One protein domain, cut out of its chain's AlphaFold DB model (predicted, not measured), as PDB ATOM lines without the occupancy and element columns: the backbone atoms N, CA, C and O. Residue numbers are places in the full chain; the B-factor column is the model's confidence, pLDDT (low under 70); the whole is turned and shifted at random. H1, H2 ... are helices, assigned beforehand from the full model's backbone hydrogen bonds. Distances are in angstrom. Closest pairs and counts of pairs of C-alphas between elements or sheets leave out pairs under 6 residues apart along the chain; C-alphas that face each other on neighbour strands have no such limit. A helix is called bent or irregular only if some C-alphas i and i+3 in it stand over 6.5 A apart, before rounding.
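This is residues 530 to 591 of the 591 residues of the protein "DUF4173 domain-containing protein" of Clostridiales bacterium (UniProt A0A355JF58). What shape does the backbone make? Three helices pack as a small triangle: H1 and H3 run side by side, and H2 folds back from H1 in a helical hairpin and crosses H3 on one side of that pair. Residues 564 to 571 stick out at one end as a loop. How large and how compact is it? The printed part has 62 residues with three named helices, H1, H2 and H3 in chain order, and no named strand, class all helix; it is compact, with a radius of gyration of the C-alphas of 11.6 A, and elongated, spanning 37 by 23 by 16 A.

Where is the first helix? H1 is residues 534 to 543, 15.0 A long, from C-alpha 534 at (-8.799, -14.594, 6.649); it is irregular, with C-alphas 535 and 538 7.3 A apart. Where are the others? H2 is residues 549 to 564, 22.2 A long. H3 is residues 575 to 589, 21.5 A long, ending at C-alpha 589 at (-1.754, 1.962, -2.178).

How does H1 stand to the others? H1 and H2, a hairpin, touch at a shallow tilt of 26 degrees, opposite ways, the closest C-alphas being those of Leu 543 and Lys 549, 5.8 A apart. H1 and H3 touch at a shallow tilt of 31 degrees, the same way, the closest C-alphas being those of Ala 537 and Cys 580, 5.2 A apart. How do H2 and H3 meet? Residues 553 to 560 of H2 touch residues 580 to 584 of H3, with the closest C-alphas, of Phe 556 and Gly 584, 5.5 A apart; the helices run opposite ways at a steep tilt of 56 degrees, and the packing of the three is mostly aligned, but only just, with 2 of 3 pairs at a shallow tilt. What do the backbones show? Every O i to N i+4 pair is within hydrogen-bond range in H2, 10 of 11 in H3 and 2 of 6 in H1, where 5 of 7 O i to N i+3 pairs are.

How far does it reach? The two C-alphas farthest apart, of Asp 547 and Gln 571, are 37.8 A apart. Are there cuts or long links? The printed part has no cut; the link from H1 to H2 is tight and that from H2 to H3 is short. Where is confidence low? The pLDDT is under 70 at residue 566 and residues 587 to 591, the last being the chain's last residue.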
ATOM      1  N   LEU A 530       0.307 -19.087   5.504       89.81
ATOM      2  CA  LEU A 530      -0.334 -18.630   4.266       89.81
ATOM      3  C   LEU A 530      -1.466 -19.551   3.774       89.81
ATOM      4  O   LEU A 530      -2.166 -19.203   2.821       89.81
ATOM      5  N   THR A 531      -1.678 -20.726   4.371       89.81
ATOM      6  CA  THR A 531      -2.841 -21.592   4.078       89.81
ATOM      7  C   THR A 531      -4.043 -21.325   4.989       89.81
ATOM      8  O   THR A 531      -5.128 -21.875   4.770       89.81
ATOM      9  N   LEU A 532      -3.872 -20.491   6.018       91.31
ATOM     10  CA  LEU A 532      -4.903 -20.214   7.015       91.31
ATOM     11  C   LEU A 532      -6.039 -19.339   6.452       91.31
ATOM     12  O   LEU A 532      -5.976 -18.809   5.340       91.31
ATOM     13  N   SER A 533      -7.140 -19.235   7.203       91.50
ATOM     14  CA  SER A 533      -8.292 -18.410   6.816       91.50
ATOM     15  C   SER A 533      -7.970 -16.911   6.879       91.50
ATOM     16  O   SER A 533      -6.858 -16.516   7.231       91.50
ATOM     17  N   SER A 534      -8.942 -16.054   6.551       90.62
ATOM     18  CA  SER A 534      -8.799 -14.594   6.649       90.62
ATOM     19  C   SER A 534      -8.482 -14.096   8.066       90.62
ATOM     20  O   SER A 534      -7.975 -12.989   8.205       90.62
ATOM     21  N   ASP A 535      -8.701 -14.911   9.105       92.00
ATOM     22  CA  ASP A 535      -8.375 -14.566  10.498       92.00
ATOM     23  C   ASP A 535      -6.864 -14.357  10.696       92.00
ATOM     24  O   ASP A 535      -6.445 -13.641  11.603       92.00
ATOM     25  N   ALA A 536      -6.043 -14.972   9.839       93.88
ATOM     26  CA  ALA A 536      -4.591 -14.847   9.858       93.88
ATOM     27  C   ALA A 536      -4.083 -13.533   9.240       93.88
ATOM     28  O   ALA A 536      -2.920 -13.178   9.432       93.88
ATOM     29  N   ALA A 537      -4.934 -12.795   8.517       92.88
ATOM     30  CA  ALA A 537      -4.539 -11.620   7.743       92.88
ATOM     31  C   ALA A 537      -3.770 -10.549   8.540       92.88
ATOM     32  O   ALA A 537      -2.753 -10.080   8.028       92.88
ATOM     33  N   PRO A 538      -4.155 -10.189   9.786       93.44
ATOM     34  CA  PRO A 538      -3.397  -9.210  10.570       93.44
ATOM     35  C   PRO A 538      -1.961  -9.652  10.870       93.44
ATOM     36  O   PRO A 538      -1.068  -8.818  10.965       93.44
ATOM     37  N   GLN A 539      -1.725 -10.960  11.017       94.31
ATOM     38  CA  GLN A 539      -0.394 -11.497  11.298       94.31
ATOM     39  C   GLN A 539       0.427 -11.648  10.019       94.31
ATOM     40  O   GLN A 539       1.602 -11.302  10.010       94.31
ATOM     41  N   ILE A 540      -0.199 -12.070   8.918       93.31
ATOM     42  CA  ILE A 540       0.464 -12.172   7.608       93.31
ATOM     43  C   ILE A 540       0.901 -10.792   7.094       93.31
ATOM     44  O   ILE A 540       1.949 -10.685   6.468       93.31
ATOM     45  N   ALA A 541       0.167  -9.722   7.417       93.19
ATOM     46  CA  ALA A 541       0.551  -8.353   7.063       93.19
ATOM     47  C   ALA A 541       1.939  -7.949   7.595       93.19
ATOM     48  O   ALA A 541       2.647  -7.181   6.952       93.19
ATOM     49  N   ARG A 542       2.369  -8.509   8.734       92.06
ATOM     50  CA  ARG A 542       3.690  -8.229   9.327       92.06
ATOM     51  C   ARG A 542       4.852  -8.744   8.470       92.06
ATOM     52  O   ARG A 542       5.972  -8.282   8.644       92.06
ATOM     53  N   LEU A 543       4.595  -9.678   7.550       90.75
ATOM     54  CA  LEU A 543       5.595 -10.240   6.635       90.75
ATOM     55  C   LEU A 543       5.826  -9.379   5.379       90.75
ATOM     56  O   LEU A 543       6.678  -9.700   4.562       90.75
ATOM     57  N   ILE A 544       5.079  -8.289   5.192       88.44
ATOM     58  CA  ILE A 544       5.174  -7.461   3.976       88.44
ATOM     59  C   ILE A 544       6.493  -6.688   3.908       88.44
ATOM     60  O   ILE A 544       6.999  -6.417   2.823       88.44
ATOM     61  N   HIS A 545       7.072  -6.364   5.062       86.19
ATOM     62  CA  HIS A 545       8.349  -5.656   5.157       86.19
ATOM     63  C   HIS A 545       9.553  -6.604   5.278       86.19
ATOM     64  O   HIS A 545      10.645  -6.160   5.626       86.19
ATOM     65  N   THR A 546       9.369  -7.904   5.029       87.75
ATOM     66  CA  THR A 546      10.438  -8.908   5.092       87.75
ATOM     67  C   THR A 546      10.702  -9.525   3.718       87.75
ATOM     68  O   THR A 546      10.067  -9.192   2.719       87.75
ATOM     69  N   ASP A 547      11.647 -10.460   3.658       86.06
ATOM     70  CA  ASP A 547      11.938 -11.284   2.482       86.06
ATOM     71  C   ASP A 547      10.762 -12.193   2.060       86.06
ATOM     72  O   ASP A 547      10.733 -12.669   0.928       86.06
ATOM     73  N   ALA A 548       9.746 -12.369   2.915       87.25
ATOM     74  CA  ALA A 548       8.513 -13.100   2.604       87.25
ATOM     75  C   ALA A 548       7.402 -12.236   1.964       87.25
ATOM     76  O   ALA A 548       6.267 -12.706   1.818       87.25
ATOM     77  N   LYS A 549       7.704 -10.993   1.559       88.69
ATOM     78  CA  LYS A 549       6.739 -10.040   0.979       88.69
ATOM     79  C   LYS A 549       5.887 -10.639  -0.144       88.69
ATOM     80  O   LYS A 549       4.662 -10.596  -0.067       88.69
ATOM     81  N   GLU A 550       6.518 -11.236  -1.154       87.75
ATOM     82  CA  GLU A 550       5.824 -11.804  -2.323       87.75
ATOM     83  C   GLU A 550       4.830 -12.907  -1.918       87.75
ATOM     84  O   GLU A 550       3.709 -13.003  -2.433       87.75
ATOM     85  N   GLN A 551       5.203 -13.718  -0.924       88.69
ATOM     86  CA  GLN A 551       4.348 -14.783  -0.410       88.69
ATOM     87  C   GLN A 551       3.134 -14.216   0.347       88.69
ATOM     88  O   GLN A 551       2.009 -14.706   0.186       88.69
ATOM     89  N   ALA A 552       3.342 -13.160   1.143       90.00
ATOM     90  CA  ALA A 552       2.277 -12.452   1.850       90.00
ATOM     91  C   ALA A 552       1.305 -11.766   0.873       90.00
ATOM     92  O   ALA A 552       0.087 -11.897   1.018       90.00
ATOM     93  N   GLU A 553       1.816 -11.108  -0.170       89.31
ATOM     94  CA  GLU A 553       1.002 -10.495  -1.226       89.31
ATOM     95  C   GLU A 553       0.158 -11.545  -1.954       89.31
ATOM     96  O   GLU A 553      -1.065 -11.400  -2.047       89.31
ATOM     97  N   THR A 554       0.768 -12.672  -2.339       89.94
ATOM     98  CA  THR A 554       0.078 -13.813  -2.962       89.94
ATOM     99  C   THR A 554      -1.074 -14.340  -2.095       89.94
ATOM    100  O   THR A 554      -2.130 -14.737  -2.605       89.94
ATOM    101  N   TYR A 555      -0.922 -14.338  -0.766       90.94
ATOM    102  CA  TYR A 555      -2.018 -14.667   0.144       90.94
ATOM    103  C   TYR A 555      -3.185 -13.679   0.020       90.94
ATOM    104  O   TYR A 555      -4.320 -14.123  -0.183       90.94
ATOM    105  N   PHE A 556      -2.932 -12.370   0.080       90.38
ATOM    106  CA  PHE A 556      -3.987 -11.358  -0.039       90.38
ATOM    107  C   PHE A 556      -4.667 -11.391  -1.410       90.38
ATOM    108  O   PHE A 556      -5.894 -11.280  -1.493       90.38
ATOM    109  N   GLU A 557      -3.918 -11.632  -2.487       87.62
ATOM    110  CA  GLU A 557      -4.486 -11.792  -3.827       87.62
ATOM    111  C   GLU A 557      -5.434 -12.984  -3.917       87.62
ATOM    112  O   GLU A 557      -6.543 -12.878  -4.449       87.62
ATOM    113  N   ARG A 558      -5.019 -14.127  -3.368       88.62
ATOM    114  CA  ARG A 558      -5.823 -15.349  -3.332       88.62
ATOM    115  C   ARG A 558      -7.091 -15.160  -2.505       88.62
ATOM    116  O   ARG A 558      -8.154 -15.607  -2.940       88.62
ATOM    117  N   GLN A 559      -7.012 -14.475  -1.363       86.38
ATOM    118  CA  GLN A 559      -8.201 -14.129  -0.577       86.38
ATOM    119  C   GLN A 559      -9.128 -13.200  -1.373       86.38
ATOM    120  O   GLN A 559     -10.315 -13.493  -1.497       86.38
ATOM    121  N   ASN A 560      -8.600 -12.154  -2.012       83.69
ATOM    122  CA  ASN A 560      -9.395 -11.243  -2.835       83.69
ATOM    123  C   ASN A 560     -10.075 -11.955  -4.017       83.69
ATOM    124  O   ASN A 560     -11.281 -11.792  -4.207       83.69
ATOM    125  N   LYS A 561      -9.364 -12.814  -4.764       84.00
ATOM    126  CA  LYS A 561      -9.937 -13.625  -5.862       84.00
ATOM    127  C   LYS A 561     -11.072 -14.533  -5.375       84.00
ATOM    128  O   LYS A 561     -12.091 -14.682  -6.059       84.00
ATOM    129  N   ARG A 562     -10.938 -15.096  -4.168       78.06
ATOM    130  CA  ARG A 562     -11.957 -15.957  -3.548       78.06
ATOM    131  C   ARG A 562     -13.278 -15.227  -3.291       78.06
ATOM    132  O   ARG A 562     -14.322 -15.867  -3.343       78.06
ATOM    133  N   TYR A 563     -13.245 -13.913  -3.066       70.81
ATOM    134  CA  TYR A 563     -14.443 -13.094  -2.851       70.81
ATOM    135  C   TYR A 563     -14.865 -12.256  -4.071       70.81
ATOM    136  O   TYR A 563     -16.008 -11.815  -4.124       70.81
ATOM    137  N   ALA A 564     -13.995 -12.061  -5.067       72.12
ATOM    138  CA  ALA A 564     -14.236 -11.163  -6.202       72.12
ATOM    139  C   ALA A 564     -15.382 -11.601  -7.133       72.12
ATOM    140  O   ALA A 564     -16.122 -10.760  -7.635       72.12
ATOM    141  N   HIS A 565     -15.555 -12.908  -7.347       71.69
ATOM    142  CA  HIS A 565     -16.593 -13.464  -8.230       71.69
ATOM    143  C   HIS A 565     -17.979 -13.551  -7.566       71.69
ATOM    144  O   HIS A 565     -18.971 -13.907  -8.202       71.69
ATOM    145  N   LEU A 566     -18.061 -13.266  -6.264       69.12
ATOM    146  CA  LEU A 566     -19.273 -13.438  -5.482       69.12
ATOM    147  C   LEU A 566     -20.125 -12.159  -5.533       69.12
ATOM    148  O   LEU A 566     -19.628 -11.083  -5.201       69.12
ATOM    149  N   PRO A 567     -21.433 -12.238  -5.862       72.38
ATOM    150  CA  PRO A 567     -22.298 -11.062  -5.823       72.38
ATOM    151  C   PRO A 567     -22.314 -10.447  -4.417       72.38
ATOM    152  O   PRO A 567     -22.439 -11.170  -3.417       72.38
ATOM    153  N   LYS A 568     -22.209  -9.114  -4.347       75.25
ATOM    154  CA  LYS A 568     -22.254  -8.350  -3.094       75.25
ATOM    155  C   LYS A 568     -23.622  -8.543  -2.441       75.25
ATOM    156  O   LYS A 568     -24.624  -7.993  -2.887       75.25
ATOM    157  N   ARG A 569     -23.668  -9.364  -1.393       83.88
ATOM    158  CA  ARG A 569     -24.869  -9.632  -0.597       83.88
ATOM    159  C   ARG A 569     -24.548  -9.389   0.863       83.88
ATOM    160  O   ARG A 569     -23.562  -9.924   1.366       83.88
ATOM    161  N   TRP A 570     -25.417  -8.653   1.547       87.81
ATOM    162  CA  TRP A 570     -25.267  -8.352   2.972       87.81
ATOM    163  C   TRP A 570     -25.142  -9.626   3.828       87.81
ATOM    164  O   TRP A 570     -24.386  -9.646   4.788       87.81
ATOM    165  N   GLN A 571     -25.797 -10.722   3.417       88.75
ATOM    166  CA  GLN A 571     -25.790 -12.036   4.082       88.75
ATOM    167  C   GLN A 571     -24.380 -12.599   4.328       88.75
ATOM    168  O   GLN A 571     -24.175 -13.380   5.256       88.75
ATOM    169  N   ARG A 572     -23.410 -12.216   3.491       86.69
ATOM    170  CA  ARG A 572     -22.034 -12.733   3.494       86.69
ATOM    171  C   ARG A 572     -21.082 -11.937   4.376       86.69
ATOM    172  O   ARG A 572     -19.902 -12.263   4.436       86.69
ATOM    173  N   PHE A 573     -21.567 -10.877   5.016       88.00
ATOM    174  CA  PHE A 573     -20.716 -10.017   5.820       88.00
ATOM    175  C   PHE A 573     -20.050 -10.811   6.952       88.00
ATOM    176  O   PHE A 573     -20.728 -11.488   7.728       88.00
ATOM    177  N   ASN A 574     -18.723 -10.719   7.016       90.19
ATOM    178  CA  ASN A 574     -17.857 -11.375   7.984       90.19
ATOM    179  C   ASN A 574     -16.721 -10.403   8.336       90.19
ATOM    180  O   ASN A 574     -16.102  -9.831   7.433       90.19
ATOM    181  N   PHE A 575     -16.466 -10.194   9.630       88.94
ATOM    182  CA  PHE A 575     -15.499  -9.196  10.094       88.94
ATOM    183  C   PHE A 575     -14.074  -9.518   9.655       88.94
ATOM    184  O   PHE A 575     -13.350  -8.628   9.215       88.94
ATOM    185  N   SER A 576     -13.689 -10.786   9.741       88.19
ATOM    186  CA  SER A 576     -12.355 -11.259   9.380       88.19
ATOM    187  C   SER A 576     -12.080 -11.115   7.881       88.19
ATOM    188  O   SER A 576     -11.045 -10.572   7.487       88.19
ATOM    189  N   SER A 577     -13.030 -11.508   7.028       86.81
ATOM    190  CA  SER A 577     -12.899 -11.336   5.576       86.81
ATOM    191  C   SER A 577     -12.792  -9.860   5.179       86.81
ATOM    192  O   SER A 577     -11.991  -9.507   4.316       86.81
ATOM    193  N   GLU A 578     -13.568  -8.985   5.826       86.75
ATOM    194  CA  GLU A 578     -13.537  -7.543   5.566       86.75
ATOM    195  C   GLU A 578     -12.241  -6.889   6.068       86.75
ATOM    196  O   GLU A 578     -11.670  -6.048   5.373       86.75
ATOM    197  N   ALA A 579     -11.736  -7.300   7.235       87.06
ATOM    198  CA  ALA A 579     -10.440  -6.858   7.743       87.06
ATOM    199  C   ALA A 579      -9.301  -7.267   6.796       87.06
ATOM    200  O   ALA A 579      -8.482  -6.431   6.423       87.06
ATOM    201  N   CYS A 580      -9.302  -8.521   6.333       87.56
ATOM    202  CA  CYS A 580      -8.343  -9.022   5.348       87.56
ATOM    203  C   CYS A 580      -8.372  -8.204   4.045       87.56
ATOM    204  O   CYS A 580      -7.324  -7.796   3.545       87.56
ATOM    205  N   ARG A 581      -9.572  -7.885   3.540       85.44
ATOM    206  CA  ARG A 581      -9.755  -7.055   2.341       85.44
ATOM    207  C   ARG A 581      -9.187  -5.646   2.515       85.44
ATOM    208  O   ARG A 581      -8.511  -5.159   1.615       85.44
ATOM    209  N   LYS A 582      -9.455  -4.992   3.651       86.75
ATOM    210  CA  LYS A 582      -8.941  -3.643   3.953       86.75
ATOM    211  C   LYS A 582      -7.417  -3.617   4.027       86.75
ATOM    212  O   LYS A 582      -6.804  -2.757   3.408       86.75
ATOM    213  N   ILE A 583      -6.823  -4.588   4.721       85.94
ATOM    214  CA  ILE A 583      -5.365  -4.728   4.822       85.94
ATOM    215  C   ILE A 583      -4.758  -4.898   3.423       85.94
ATOM    216  O   ILE A 583      -3.875  -4.140   3.043       85.94
ATOM    217  N   GLY A 584      -5.289  -5.822   2.615       80.62
ATOM    218  CA  GLY A 584      -4.788  -6.052   1.259       80.62
ATOM    219  C   GLY A 584      -4.923  -4.849   0.313       80.62
ATOM    220  O   GLY A 584      -4.131  -4.730  -0.616       80.62
ATOM    221  N   LEU A 585      -5.907  -3.964   0.524       79.00
ATOM    222  CA  LEU A 585      -6.056  -2.725  -0.250       79.00
ATOM    223  C   LEU A 585      -5.035  -1.663   0.164       79.00
ATOM    224  O   LEU A 585      -4.401  -1.089  -0.715       79.00
ATOM    225  N   ASN A 586      -4.841  -1.447   1.468       79.06
ATOM    226  CA  ASN A 586      -3.873  -0.469   1.974       79.06
ATOM    227  C   ASN A 586      -2.446  -0.786   1.502       79.06
ATOM    228  O   ASN A 586      -1.726   0.103   1.059       79.06
ATOM    229  N   ASN A 587      -2.082  -2.070   1.489       69.19
ATOM    230  CA  ASN A 587      -0.762  -2.511   1.033       69.19
ATOM    231  C   ASN A 587      -0.524  -2.266  -0.467       69.19
ATOM    232  O   ASN A 587       0.620  -2.180  -0.892       69.19
ATOM    233  N   ARG A 588      -1.587  -2.171  -1.280       65.44
ATOM    234  CA  ARG A 588      -1.489  -1.850  -2.716       65.44
ATOM    235  C   ARG A 588      -1.390  -0.352  -2.990       65.44
ATOM    236  O   ARG A 588      -0.965   0.012  -4.073       65.44
ATOM    237  N   THR A 589      -1.833   0.494  -2.060       60.34
ATOM    238  CA  THR A 589      -1.754   1.962  -2.178       60.34
ATOM    239  C   THR A 589      -0.459   2.553  -1.624       60.34
ATOM    240  O   THR A 589      -0.170   3.708  -1.905       60.34
ATOM    241  N   GLU A 590       0.296   1.792  -0.823       55.19
ATOM    242  CA  GLU A 590       1.648   2.159  -0.360       55.19
ATOM    243  C   GLU A 590       2.762   1.751  -1.350       55.19
ATOM    244  O   GLU A 590       3.925   2.091  -1.133       55.19
ATOM    245  N   GLN A 591       2.408   1.028  -2.421       46.66
ATOM    246  CA  GLN A 591       3.243   0.784  -3.606       46.66
ATOM    247  C   GLN A 591       3.023   1.898  -4.627       46.66
ATOM    248  O   GLN A 591       4.019   2.273  -5.285       46.66
TER     249      GLN A 591